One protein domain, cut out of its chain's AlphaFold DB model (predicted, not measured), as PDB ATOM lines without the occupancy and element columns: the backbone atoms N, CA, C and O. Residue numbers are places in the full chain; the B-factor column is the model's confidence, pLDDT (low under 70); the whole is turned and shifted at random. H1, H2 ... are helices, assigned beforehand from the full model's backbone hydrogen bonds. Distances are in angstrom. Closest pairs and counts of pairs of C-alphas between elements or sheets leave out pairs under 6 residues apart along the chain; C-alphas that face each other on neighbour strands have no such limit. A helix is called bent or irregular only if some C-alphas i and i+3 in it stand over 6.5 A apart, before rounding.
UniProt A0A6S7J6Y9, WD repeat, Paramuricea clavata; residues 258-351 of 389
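Overview. This is residues 258 to 351 of the 389 residues of the protein "WD repeat" of Paramuricea clavata (UniProt A0A6S7J6Y9). Read from the first printed residue and you find a zigzag of four helices, each folding back beside the one before it, with H1 at one end of the series, in contact with H2, and H4 at the other. From the end of H4 a long tail, residues 329 to 351, comes back along the other side of the fold, where residues 335 to 341 cross H3 and residues 343 to 347 pass H2. The 94 residues printed hold four named helices, H1, H2, H3 and H4 in chain order, and no named strand, and the class is all helix. The whole is compact, with a radius of gyration of the C-alphas of 12.9 A and spans of 37 by 35 by 21 A.

Arrangement. Start at H1, residues 259 to 269, and go on to H2, residues 275 to 293, which runs opposite ways to it. The two touch at a shallow tilt of 13 degrees as a helical hairpin, and their closest C-alphas, those of Val 259 and Ala 288, are 6.1 A apart. Next comes H3, residues 295 to 309, which touches H2 and runs opposite ways to it at a shallow tilt of 34 degrees, only just short of steep. In this second helical hairpin the closest C-alphas are those of Ile 291 and Ser 297, at 5.5 A. The last helix is H4, residues 315 to 328, which forms a helical hairpin with H3, opposite ways at a steep tilt of 40 degrees. Look for their closest C-alphas at Gly 299 and Val 324, 5.4 A apart. H2, H3 and H4 form an up-and-down bundle, each helix running against the one before it in the chain. H2 and H4 run the same way at a shallow tilt of 27 degrees and only just touch, with 3 pairs of C-alphas within 8 A. They touch with residues 276 to 280 of H2 and residues 316 to 317 of H4 alone, and their closest C-alphas, those of Glu 276 and Val 317, are 6.3 A apart. H2 is the hub, touching three helices, while H1 is apart from H3 and from H4. In H4 every O i to N i+4 pair is within hydrogen-bond range, against 13 of 15 in H2, 7 of 11 in H3 and 2 of 7 in H1, where 8 of 8 O i to N i+3 pairs are within range.

Along the chain. Find C-alpha 259 at (-12.326, 25.281, 19.445); from there H1 runs 17.2 A to C-alpha 269. H2, 19 residues and the longest helix, begins with C-alpha 275 at (-29.950, 18.608, 10.734) and measures 28.1 A. It has a kink of 53 degrees near residue 287 and is irregular, with C-alphas 286 and 289 at 7.8 A. H3, 15 residues, spans 23.2 A and is irregular too, with C-alphas 305 and 308 at 7.5 A. H4, 14 residues, covers 19.7 A and ends with C-alpha 328 at (-16.395, 39.266, 8.338).

Size, cuts and confidence. The two C-alphas farthest apart are those of Thr 271 and His 333, at 39.1 A, while the first and last printed C-alphas, Asn 258 and Lys 351, are 12.1 A apart. The printed part has no cut, and the links H1 to H2, H2 to H3 and H3 to H4 are tight. Along residues 329 to 351, with no named element, the C-alphas lie 10 to 20 A from the mean of the C-alphas. The mean pLDDT of the printed part is 84.9, and in this predicted model residues 270 to 273 and 344 to 351 are under 70.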
ATOM      1  N   ASN A 258     -11.228  27.730  23.567       88.88
ATOM      2  CA  ASN A 258     -10.627  27.142  22.372       88.88
ATOM      3  C   ASN A 258     -11.734  26.473  21.528       88.88
ATOM      4  O   ASN A 258     -12.899  26.423  21.931       88.88
ATOM      5  N   VAL A 259     -11.378  25.961  20.346       89.94
ATOM      6  CA  VAL A 259     -12.326  25.281  19.445       89.94
ATOM      7  C   VAL A 259     -12.897  23.988  20.048       89.94
ATOM      8  O   VAL A 259     -14.116  23.822  19.987       89.94
ATOM      9  N   PRO A 260     -12.099  23.102  20.676       87.06
ATOM     10  CA  PRO A 260     -12.638  21.903  21.325       87.06
ATOM     11  C   PRO A 260     -13.675  22.203  22.421       87.06
ATOM     12  O   PRO A 260     -14.743  21.603  22.441       87.06
ATOM     13  N   SER A 261     -13.424  23.200  23.272       89.19
ATOM     14  CA  SER A 261     -14.375  23.682  24.286       89.19
ATOM     15  C   SER A 261     -15.717  24.088  23.665       89.19
ATOM     16  O   SER A 261     -16.768  23.685  24.161       89.19
ATOM     17  N   LEU A 262     -15.705  24.819  22.543       93.88
ATOM     18  CA  LEU A 262     -16.922  25.148  21.792       93.88
ATOM     19  C   LEU A 262     -17.621  23.901  21.225       93.88
ATOM     20  O   LEU A 262     -18.835  23.772  21.351       93.88
ATOM     21  N   ILE A 263     -16.876  22.978  20.611       91.81
ATOM     22  CA  ILE A 263     -17.444  21.747  20.033       91.81
ATOM     23  C   ILE A 263     -18.107  20.886  21.116       91.81
ATOM     24  O   ILE A 263     -19.165  20.304  20.868       91.81
ATOM     25  N   SER A 264     -17.527  20.835  22.316       88.94
ATOM     26  CA  SER A 264     -18.058  20.046  23.428       88.94
ATOM     27  C   SER A 264     -19.448  20.493  23.890       88.94
ATOM     28  O   SER A 264     -20.233  19.654  24.320       88.94
ATOM     29  N   ASP A 265     -19.814  21.772  23.727       93.12
ATOM     30  CA  ASP A 265     -21.145  22.269  24.111       93.12
ATOM     31  C   ASP A 265     -22.274  21.602  23.325       93.12
ATOM     32  O   ASP A 265     -23.401  21.494  23.808       93.12
ATOM     33  N   PHE A 266     -21.991  21.137  22.106       91.25
ATOM     34  CA  PHE A 266     -22.997  20.501  21.265       91.25
ATOM     35  C   PHE A 266     -23.509  19.180  21.860       91.25
ATOM     36  O   PHE A 266     -24.590  18.745  21.471       91.25
ATOM     37  N   ARG A 267     -22.805  18.578  22.837       89.38
ATOM     38  CA  ARG A 267     -23.275  17.383  23.569       89.38
ATOM     39  C   ARG A 267     -24.604  17.611  24.292       89.38
ATOM     40  O   ARG A 267     -25.397  16.694  24.463       89.38
ATOM     41  N   PHE A 268     -24.884  18.858  24.677       89.94
ATOM     42  CA  PHE A 268     -26.134  19.241  25.334       89.94
ATOM     43  C   PHE A 268     -27.347  19.227  24.381       89.94
ATOM     44  O   PHE A 268     -28.477  19.436  24.817       89.94
ATOM     45  N   LEU A 269     -27.133  18.990  23.081       86.25
ATOM     46  CA  LEU A 269     -28.168  18.977  22.045       86.25
ATOM     47  C   LEU A 269     -28.376  17.587  21.400       86.25
ATOM     48  O   LEU A 269     -29.082  17.487  20.398       86.25
ATOM     49  N   ASP A 270     -27.806  16.510  21.955       66.50
ATOM     50  CA  ASP A 270     -27.712  15.175  21.323       66.50
ATOM     51  C   ASP A 270     -29.023  14.329  21.295       66.50
ATOM     52  O   ASP A 270     -28.987  13.101  21.234       66.50
ATOM     53  N   THR A 271     -30.213  14.944  21.237       59.47
ATOM     54  CA  THR A 271     -31.502  14.238  20.999       59.47
ATOM     55  C   THR A 271     -32.145  14.687  19.690       59.47
ATOM     56  O   THR A 271     -32.065  15.865  19.347       59.47
ATOM     57  N   PRO A 272     -32.719  13.738  18.917       51.78
ATOM     58  CA  PRO A 272     -32.345  13.523  17.511       51.78
ATOM     59  C   PRO A 272     -31.930  14.830  16.829       51.78
ATOM     60  O   PRO A 272     -32.784  15.590  16.378       51.78
ATOM     61  N   LEU A 273     -30.610  15.089  16.817       56.78
ATOM     62  CA  LEU A 273     -30.035  16.370  16.402       56.78
ATOM     63  C   LEU A 273     -30.704  16.877  15.125       56.78
ATOM     64  O   LEU A 273     -30.607  16.238  14.066       56.78
ATOM     65  N   GLN A 274     -31.323  18.051  15.238       76.94
ATOM     66  CA  GLN A 274     -31.793  18.820  14.097       76.94
ATOM     67  C   GLN A 274     -30.639  18.937  13.093       76.94
ATOM     68  O   GLN A 274     -29.489  19.174  13.475       76.94
ATOM     69  N   HIS A 275     -30.936  18.704  11.814       87.06
ATOM     70  CA  HIS A 275     -29.950  18.608  10.734       87.06
ATOM     71  C   HIS A 275     -28.908  19.744  10.767       87.06
ATOM     72  O   HIS A 275     -27.709  19.500  10.640       87.06
ATOM     73  N   GLU A 276     -29.363  20.961  11.054       91.38
ATOM     74  CA  GLU A 276     -28.552  22.174  11.168       91.38
ATOM     75  C   GLU A 276     -27.469  22.106  12.254       91.38
ATOM     76  O   GLU A 276     -26.337  22.532  12.026       91.38
ATOM     77  N   ILE A 277     -27.777  21.527  13.418       90.81
ATOM     78  CA  ILE A 277     -26.825  21.396  14.530       90.81
ATOM     79  C   ILE A 277     -25.678  20.467  14.114       90.81
ATOM     80  O   ILE A 277     -24.509  20.772  14.357       90.81
ATOM     81  N   LYS A 278     -25.994  19.360  13.420       89.06
ATOM     82  CA  LYS A 278     -24.978  18.442  12.876       89.06
ATOM     83  C   LYS A 278     -24.088  19.144  11.857       89.06
ATOM     84  O   LYS A 278     -22.873  18.961  11.894       89.06
ATOM     85  N   LEU A 279     -24.679  19.936  10.960       91.94
ATOM     86  CA  LEU A 279     -23.931  20.698   9.960       91.94
ATOM     87  C   LEU A 279     -22.951  21.668  10.622       91.94
ATOM     88  O   LEU A 279     -21.770  21.670  10.270       91.94
ATOM     89  N   LEU A 280     -23.413  22.449  11.602       93.75
ATOM     90  CA  LEU A 280     -22.572  23.414  12.306       93.75
ATOM     91  C   LEU A 280     -21.453  22.728  13.099       93.75
ATOM     92  O   LEU A 280     -20.284  23.063  12.897       93.75
ATOM     93  N   LYS A 281     -21.781  21.721  13.925       92.62
ATOM     94  CA  LYS A 281     -20.796  20.941  14.698       92.62
ATOM     95  C   LYS A 281     -19.723  20.357  13.780       92.62
ATOM     96  O   LYS A 281     -18.532  20.575  13.997       92.62
ATOM     97  N   LYS A 282     -20.136  19.686  12.698       90.38
ATOM     98  CA  LYS A 282     -19.216  19.084  11.725       90.38
ATOM     99  C   LYS A 282     -18.353  20.131  11.020       90.38
ATOM    100  O   LYS A 282     -17.162  19.912  10.817       90.38
ATOM    101  N   SER A 283     -18.933  21.274  10.658       93.12
ATOM    102  CA  SER A 283     -18.201  22.380  10.035       93.12
ATOM    103  C   SER A 283     -17.102  22.924  10.951       93.12
ATOM    104  O   SER A 283     -15.968  23.100  10.501       93.12
ATOM    105  N   LEU A 284     -17.405  23.117  12.239       93.31
ATOM    106  CA  LEU A 284     -16.435  23.541  13.253       93.31
ATOM    107  C   LEU A 284     -15.334  22.491  13.447       93.31
ATOM    108  O   LEU A 284     -14.157  22.840  13.398       93.31
ATOM    109  N   MET A 285     -15.695  21.209  13.569       90.50
ATOM    110  CA  MET A 285     -14.736  20.102  13.696       90.50
ATOM    111  C   MET A 285     -13.768  20.036  12.508       90.50
ATOM    112  O   MET A 285     -12.556  20.010  12.695       90.50
ATOM    113  N   LEU A 286     -14.281  20.081  11.274       89.12
ATOM    114  CA  LEU A 286     -13.455  20.049  10.059       89.12
ATOM    115  C   LEU A 286     -12.611  21.320   9.861       89.12
ATOM    116  O   LEU A 286     -11.709  21.337   9.021       89.12
ATOM    117  N   SER A 287     -12.921  22.395  10.582       91.94
ATOM    118  CA  SER A 287     -12.210  23.676  10.508       91.94
ATOM    119  C   SER A 287     -11.290  23.918  11.700       91.94
ATOM    120  O   SER A 287     -10.614  24.944  11.721       91.94
ATOM    121  N   ALA A 288     -11.236  22.998  12.672       89.25
ATOM    122  CA  ALA A 288     -10.571  23.216  13.952       89.25
ATOM    123  C   ALA A 288      -9.103  23.644  13.797       89.25
ATOM    124  O   ALA A 288      -8.733  24.694  14.307       89.25
ATOM    125  N   ASP A 289      -8.307  22.927  12.997       86.00
ATOM    126  CA  ASP A 289      -6.889  23.261  12.755       86.00
ATOM    127  C   ASP A 289      -6.699  24.651  12.113       86.00
ATOM    128  O   ASP A 289      -5.768  25.384  12.452       86.00
ATOM    129  N   ALA A 290      -7.592  25.048  11.202       88.31
ATOM    130  CA  ALA A 290      -7.526  26.366  10.575       88.31
ATOM    131  C   ALA A 290      -7.881  27.482  11.570       88.31
ATOM    132  O   ALA A 290      -7.208  28.515  11.605       88.31
ATOM    133  N   ILE A 291      -8.902  27.251  12.400       91.81
ATOM    134  CA  ILE A 291      -9.352  28.195  13.424       91.81
ATOM    135  C   ILE A 291      -8.303  28.326  14.534       91.81
ATOM    136  O   ILE A 291      -8.014  29.438  14.959       91.81
ATOM    137  N   GLU A 292      -7.667  27.234  14.960       87.94
ATOM    138  CA  GLU A 292      -6.596  27.265  15.966       87.94
ATOM    139  C   GLU A 292      -5.379  28.076  15.500       87.94
ATOM    140  O   GLU A 292      -4.796  28.823  16.285       87.94
ATOM    141  N   LYS A 293      -5.020  27.990  14.212       88.31
ATOM    142  CA  LYS A 293      -3.937  28.801  13.627       88.31
ATOM    143  C   LYS A 293      -4.305  30.274  13.495       88.31
ATOM    144  O   LYS A 293      -3.432  31.134  13.581       88.31
ATOM    145  N   ASN A 294      -5.575  30.570  13.235       87.44
ATOM    146  CA  ASN A 294      -6.073  31.932  13.136       87.44
ATOM    147  C   ASN A 294      -7.535  32.003  13.582       87.44
ATOM    148  O   ASN A 294      -8.439  31.677  12.809       87.44
ATOM    149  N   LEU A 295      -7.764  32.515  14.794       88.19
ATOM    150  CA  LEU A 295      -9.095  32.573  15.408       88.19
ATOM    151  C   LEU A 295     -10.112  33.353  14.567       88.19
ATOM    152  O   LEU A 295     -11.273  32.966  14.484       88.19
ATOM    153  N   SER A 296      -9.665  34.408  13.880       87.44
ATOM    154  CA  SER A 296     -10.529  35.213  13.004       87.44
ATOM    155  C   SER A 296     -11.035  34.436  11.778       87.44
ATOM    156  O   SER A 296     -11.985  34.854  11.123       87.44
ATOM    157  N   SER A 297     -10.434  33.283  11.460       89.75
ATOM    158  CA  SER A 297     -10.818  32.472  10.302       89.75
ATOM    159  C   SER A 297     -12.126  31.700  10.483       89.75
ATOM    160  O   SER A 297     -12.640  31.187   9.490       89.75
ATOM    161  N   ILE A 298     -12.703  31.648  11.693       94.19
ATOM    162  CA  ILE A 298     -13.974  30.953  11.951       94.19
ATOM    163  C   ILE A 298     -15.078  31.384  10.978       94.19
ATOM    164  O   ILE A 298     -15.721  30.527  10.378       94.19
ATOM    165  N   GLY A 299     -15.235  32.686  10.723       93.69
ATOM    166  CA  GLY A 299     -16.227  33.199   9.776       93.69
ATOM    167  C   GLY A 299     -16.020  32.687   8.342       93.69
ATOM    168  O   GLY A 299     -16.893  31.999   7.802       93.69
ATOM    169  N   PRO A 300     -14.859  32.951   7.710       91.38
ATOM    170  CA  PRO A 300     -14.532  32.405   6.392       91.38
ATOM    171  C   PRO A 300     -14.638  30.875   6.293       91.38
ATOM    172  O   PRO A 300     -15.101  30.371   5.270       91.38
ATOM    173  N   GLN A 301     -14.251  30.130   7.334       92.88
ATOM    174  CA  GLN A 301     -14.366  28.667   7.368       92.88
ATOM    175  C   GLN A 301     -15.832  28.210   7.351       92.88
ATOM    176  O   GLN A 301     -16.196  27.343   6.552       92.88
ATOM    177  N   LEU A 302     -16.690  28.832   8.168       95.00
ATOM    178  CA  LEU A 302     -18.125  28.543   8.185       95.00
ATOM    179  C   LEU A 302     -18.782  28.877   6.839       95.00
ATOM    180  O   LEU A 302     -19.502  28.037   6.302       95.00
ATOM    181  N   LEU A 303     -18.477  30.040   6.246       92.81
ATOM    182  CA  LEU A 303     -18.954  30.404   4.903       92.81
ATOM    183  C   LEU A 303     -18.520  29.371   3.858       92.81
ATOM    184  O   LEU A 303     -19.347  28.854   3.109       92.81
ATOM    185  N   GLY A 304     -17.230  29.032   3.827       88.31
ATOM    186  CA  GLY A 304     -16.681  28.105   2.842       88.31
ATOM    187  C   GLY A 304     -17.315  26.715   2.887       88.31
ATOM    188  O   GLY A 304     -17.358  26.059   1.851       88.31
ATOM    189  N   ARG A 305     -17.816  26.273   4.049       93.00
ATOM    190  CA  ARG A 305     -18.411  24.941   4.244       93.00
ATOM    191  C   ARG A 305     -19.932  24.922   4.136       93.00
ATOM    192  O   ARG A 305     -20.488  23.999   3.550       93.00
ATOM    193  N   LEU A 306     -20.613  25.907   4.716       94.75
ATOM    194  CA  LEU A 306     -22.059  25.844   4.955       94.75
ATOM    195  C   LEU A 306     -22.900  26.604   3.923       94.75
ATOM    196  O   LEU A 306     -24.115  26.433   3.913       94.75
ATOM    197  N   LEU A 307     -22.301  27.400   3.027       91.75
ATOM    198  CA  LEU A 307     -23.054  28.233   2.074       91.75
ATOM    199  C   LEU A 307     -24.050  27.458   1.197       91.75
ATOM    200  O   LEU A 307     -25.104  27.993   0.873       91.75
ATOM    201  N   SER A 308     -23.757  26.207   0.833       91.44
ATOM    202  CA  SER A 308     -24.671  25.358   0.048       91.44
ATOM    203  C   SER A 308     -25.924  24.926   0.815       91.44
ATOM    204  O   SER A 308     -26.878  24.467   0.199       91.44
ATOM    205  N   TYR A 309     -25.919  25.068   2.140       92.00
ATOM    206  CA  TYR A 309     -27.026  24.723   3.034       92.00
ATOM    207  C   TYR A 309     -27.813  25.962   3.478       92.00
ATOM    208  O   TYR A 309     -28.815  25.822   4.170       92.00
ATOM    209  N   ALA A 310     -27.395  27.169   3.077       90.25
ATOM    210  CA  ALA A 310     -28.074  28.428   3.380       90.25
ATOM    211  C   ALA A 310     -29.382  28.556   2.577       90.25
ATOM    212  O   ALA A 310     -29.466  29.292   1.593       90.25
ATOM    213  N   SER A 311     -30.399  27.803   2.983       90.38
ATOM    214  CA  SER A 311     -31.708  27.714   2.336       90.38
ATOM    215  C   SER A 311     -32.827  27.891   3.360       90.38
ATOM    216  O   SER A 311     -32.580  27.898   4.565       90.38
ATOM    217  N   ASP A 312     -34.068  28.014   2.890       88.62
ATOM    218  CA  ASP A 312     -35.234  28.128   3.774       88.62
ATOM    219  C   ASP A 312     -35.516  26.827   4.558       88.62
ATOM    220  O   ASP A 312     -36.232  26.856   5.554       88.62
ATOM    221  N   GLU A 313     -34.899  25.703   4.167       88.75
ATOM    222  CA  GLU A 313     -34.928  24.434   4.911       88.75
ATOM    223  C   GLU A 313     -33.976  24.424   6.121       88.75
ATOM    224  O   GLU A 313     -34.119  23.585   7.009       88.75
ATOM    225  N   CYS A 314     -32.996  25.334   6.164       91.56
ATOM    226  CA  CYS A 314     -32.021  25.476   7.251       91.56
ATOM    227  C   CYS A 314     -31.929  26.949   7.705       91.56
ATOM    228  O   CYS A 314     -30.925  27.630   7.444       91.56
ATOM    229  N   PRO A 315     -32.987  27.480   8.344       92.88
ATOM    230  CA  PRO A 315     -33.087  28.898   8.681       92.88
ATOM    231  C   PRO A 315     -32.039  29.372   9.699       92.88
ATOM    232  O   PRO A 315     -31.586  30.514   9.608       92.88
ATOM    233  N   SER A 316     -31.621  28.524  10.642       92.75
ATOM    234  CA  SER A 316     -30.611  28.880  11.649       92.75
ATOM    235  C   SER A 316     -29.224  29.009  11.016       92.75
ATOM    236  O   SER A 316     -28.515  29.979  11.275       92.75
ATOM    237  N   VAL A 317     -28.855  28.082  10.124       94.94
ATOM    238  CA  VAL A 317     -27.622  28.147   9.322       94.94
ATOM    239  C   VAL A 317     -27.648  29.371   8.416       94.94
ATOM    240  O   VAL A 317     -26.662  30.099   8.352       94.94
ATOM    241  N   LYS A 318     -28.768  29.620   7.727       94.94
ATOM    242  CA  LYS A 318     -28.918  30.784   6.846       94.94
ATOM    243  C   LYS A 318     -28.672  32.088   7.608       94.94
ATOM    244  O   LYS A 318     -27.808  32.860   7.197       94.94
ATOM    245  N   LYS A 319     -29.349  32.276   8.747       95.25
ATOM    246  CA  LYS A 319     -29.181  33.452   9.611       95.25
ATOM    247  C   LYS A 319     -27.741  33.592  10.116       95.25
ATOM    248  O   LYS A 319     -27.144  34.651   9.965       95.25
ATOM    249  N   LEU A 320     -27.155  32.512  10.639       96.50
ATOM    250  CA  LEU A 320     -25.764  32.507  11.099       96.50
ATOM    251  C   LEU A 320     -24.807  32.985   9.998       96.50
ATOM    252  O   LEU A 320     -23.916  33.789  10.254       96.50
ATOM    253  N   LEU A 321     -24.971  32.511   8.760       96.19
ATOM    254  CA  LEU A 321     -24.086  32.884   7.654       96.19
ATOM    255  C   LEU A 321     -24.292  34.320   7.158       96.19
ATOM    256  O   LEU A 321     -23.340  34.918   6.646       96.19
ATOM    257  N   GLU A 322     -25.494  34.878   7.301       95.19
ATOM    258  CA  GLU A 322     -25.754  36.305   7.079       95.19
ATOM    259  C   GLU A 322     -24.959  37.146   8.091       95.19
ATOM    260  O   GLU A 322     -24.142  37.973   7.674       95.19
ATOM    261  N   ASP A 323     -25.069  36.828   9.386       94.38
ATOM    262  CA  ASP A 323     -24.336  37.499  10.470       94.38
ATOM    263  C   ASP A 323     -22.807  37.376  10.294       94.38
ATOM    264  O   ASP A 323     -22.057  38.358  10.413       94.38
ATOM    265  N   VAL A 324     -22.329  36.178   9.931       94.75
ATOM    266  CA  VAL A 324     -20.915  35.911   9.620       94.75
ATOM    267  C   VAL A 324     -20.443  36.794   8.470       94.75
ATOM    268  O   VAL A 324     -19.355  37.371   8.539       94.75
ATOM    269  N   ARG A 325     -21.224  36.895   7.389       93.00
ATOM    270  CA  ARG A 325     -20.853  37.660   6.195       93.00
ATOM    271  C   ARG A 325     -20.792  39.153   6.493       93.00
ATOM    272  O   ARG A 325     -19.850  39.808   6.048       93.00
ATOM    273  N   GLU A 326     -21.759  39.692   7.228       91.94
ATOM    274  CA  GLU A 326     -21.767  41.105   7.616       91.94
ATOM    275  C   GLU A 326     -20.584  41.466   8.515       91.94
ATOM    276  O   GLU A 326     -19.900  42.465   8.275       91.94
ATOM    277  N   THR A 327     -20.298  40.623   9.506       89.69
ATOM    278  CA  THR A 327     -19.195  40.836  10.449       89.69
ATOM    279  C   THR A 327     -17.842  40.672   9.758       89.69
ATOM    280  O   THR A 327     -16.988  41.556   9.832       89.69
ATOM    281  N   SER A 328     -17.667  39.592   8.992       86.19
ATOM    282  CA  SER A 328     -16.395  39.266   8.338       86.19
ATOM    283  C   SER A 328     -16.017  40.262   7.237       86.19
ATOM    284  O   SER A 328     -14.831  40.477   7.011       86.19
ATOM    285  N   ARG A 329     -16.982  40.923   6.576       86.25
ATOM    286  CA  ARG A 329     -16.710  41.971   5.564       86.25
ATOM    287  C   ARG A 329     -15.944  43.171   6.116       86.25
ATOM    288  O   ARG A 329     -15.287  43.869   5.351       86.25
ATOM    289  N   LYS A 330     -16.037  43.425   7.423       84.44
ATOM    290  CA  LYS A 330     -15.315  44.521   8.086       84.44
ATOM    291  C   LYS A 330     -13.834  44.194   8.288       84.44
ATOM    292  O   LYS A 330     -13.020  45.108   8.369       84.44
ATOM    293  N   THR A 331     -13.500  42.906   8.352       79.75
ATOM    294  CA  THR A 331     -12.170  42.414   8.743       79.75
ATOM    295  C   THR A 331     -11.414  41.782   7.573       79.75
ATOM    296  O   THR A 331     -10.190  41.865   7.511       79.75
ATOM    297  N   PHE A 332     -12.121  41.164   6.625       77.88
ATOM    298  CA  PHE A 332     -11.540  40.410   5.516       77.88
ATOM    299  C   PHE A 332     -11.895  41.018   4.161       77.88
ATOM    300  O   PHE A 332     -13.058  41.270   3.855       77.88
ATOM    301  N   HIS A 333     -10.882  41.161   3.304       75.56
ATOM    302  CA  HIS A 333     -11.054  41.625   1.925       75.56
ATOM    303  C   HIS A 333     -11.518  40.524   0.960       75.56
ATOM    304  O   HIS A 333     -12.087  40.825  -0.085       75.56
ATOM    305  N   ILE A 334     -11.275  39.252   1.297       76.38
ATOM    306  CA  ILE A 334     -11.646  38.091   0.480       76.38
ATOM    307  C   ILE A 334     -12.507  37.167   1.333       76.38
ATOM    308  O   ILE A 334     -12.088  36.738   2.407       76.38
ATOM    309  N   LEU A 335     -13.705  36.852   0.841       81.44
ATOM    310  CA  LEU A 335     -14.653  35.954   1.494       81.44
ATOM    311  C   LEU A 335     -15.197  34.930   0.491       81.44
ATOM    312  O   LEU A 335     -15.388  35.280  -0.678       81.44
ATOM    313  N   PRO A 336     -15.492  33.690   0.922       81.44
ATOM    314  CA  PRO A 336     -16.155  32.711   0.069       81.44
ATOM    315  C   PRO A 336     -17.510  33.221  -0.443       81.44
ATOM    316  O   PRO A 336     -18.367  33.654   0.332       81.44
ATOM    317  N   LEU A 337     -17.702  33.156  -1.763       77.00
ATOM    318  CA  LEU A 337     -18.970  33.486  -2.429       77.00
ATOM    319  C   LEU A 337     -19.849  32.252  -2.667       77.00
ATOM    320  O   LEU A 337     -21.063  32.375  -2.794       77.00
ATOM    321  N   PHE A 338     -19.238  31.071  -2.694       80.19
ATOM    322  CA  PHE A 338     -19.876  29.767  -2.841       80.19
ATOM    323  C   PHE A 338     -19.222  28.773  -1.877       80.19
ATOM    324  O   PHE A 338     -18.125  29.026  -1.373       80.19
ATOM    325  N   SER A 339     -19.892  27.645  -1.627       85.19
ATOM    326  CA  SER A 339     -19.319  26.550  -0.836       85.19
ATOM    327  C   SER A 339     -18.081  26.002  -1.554       85.19
ATOM    328  O   SER A 339     -18.178  25.464  -2.657       85.19
ATOM    329  N   CYS A 340     -16.906  26.213  -0.966       81.62
ATOM    330  CA  CYS A 340     -15.601  25.874  -1.538       81.62
ATOM    331  C   CYS A 340     -14.816  24.868  -0.681       81.62
ATOM    332  O   CYS A 340     -13.767  24.382  -1.103       81.62
ATOM    333  N   LEU A 341     -15.335  24.526   0.501       84.94
ATOM    334  CA  LEU A 341     -14.778  23.551   1.427       84.94
ATOM    335  C   LEU A 341     -15.778  22.407   1.607       84.94
ATOM    336  O   LEU A 341     -16.924  22.612   2.000       84.94
ATOM    337  N   LYS A 342     -15.343  21.175   1.343       80.06
ATOM    338  CA  LYS A 342     -16.224  20.004   1.420       80.06
ATOM    339  C   LYS A 342     -16.592  19.669   2.866       80.06
ATOM    340  O   LYS A 342     -15.713  19.565   3.718       80.06
ATOM    341  N   LEU A 343     -17.877  19.423   3.119       77.94
ATOM    342  CA  LEU A 343     -18.374  18.777   4.348       77.94
ATOM    343  C   LEU A 343     -18.223  17.246   4.324       77.94
ATOM    344  O   LEU A 343     -18.467  16.577   5.329       77.94
ATOM    345  N   GLU A 344     -17.811  16.690   3.185       60.22
ATOM    346  CA  GLU A 344     -17.357  15.309   3.034       60.22
ATOM    347  C   GLU A 344     -15.878  15.215   3.420       60.22
ATOM    348  O   GLU A 344     -15.021  15.868   2.822       60.22
ATOM    349  N   GLY A 345     -15.579  14.418   4.438       51.88
ATOM    350  CA  GLY A 345     -14.237  14.241   4.976       51.88
ATOM    351  C   GLY A 345     -14.299  13.509   6.310       51.88
ATOM    352  O   GLY A 345     -15.320  13.576   7.000       51.88
ATOM    353  N   ALA A 346     -13.227  12.791   6.648       50.72
ATOM    354  CA  ALA A 346     -13.075  12.236   7.984       50.72
ATOM    355  C   ALA A 346     -13.029  13.385   9.002       50.72
ATOM    356  O   ALA A 346     -12.429  14.431   8.742       50.72
ATOM    357  N   GLU A 347     -13.672  13.198  10.147       55.81
ATOM    358  CA  GLU A 347     -13.535  14.097  11.287       55.81
ATOM    359  C   GLU A 347     -12.117  13.922  11.843       55.81
ATOM    360  O   GLU A 347     -11.789  12.888  12.419       55.81
ATOM    361  N   ILE A 348     -11.240  14.893  11.588       53.53
ATOM    362  CA  ILE A 348      -9.841  14.830  12.022       53.53
ATOM    363  C   ILE A 348      -9.692  15.743  13.232       53.53
ATOM    364  O   ILE A 348      -9.567  16.958  13.090       53.53
ATOM    365  N   PHE A 349      -9.682  15.152  14.425       53.44
ATOM    366  CA  PHE A 349      -9.246  15.841  15.633       53.44
ATOM    367  C   PHE A 349      -7.726  15.702  15.753       53.44
ATOM    368  O   PHE A 349      -7.204  14.588  15.823       53.44
ATOM    369  N   LYS A 350      -6.994  16.820  15.740       53.59
ATOM    370  CA  LYS A 350      -5.527  16.819  15.805       53.59
ATOM    371  C   LYS A 350      -5.061  17.607  17.023       53.59
ATOM    372  O   LYS A 350      -4.984  18.824  16.974       53.59
ATOM    373  N   LYS A 351      -4.689  16.905  18.095       57.69
ATOM    374  CA  LYS A 351      -4.000  17.506  19.245       57.69
ATOM    375  C   LYS A 351      -2.499  17.289  19.106       57.69
ATOM    376  O   LYS A 351      -2.048  16.166  18.887       57.69
TER     377      LYS A 351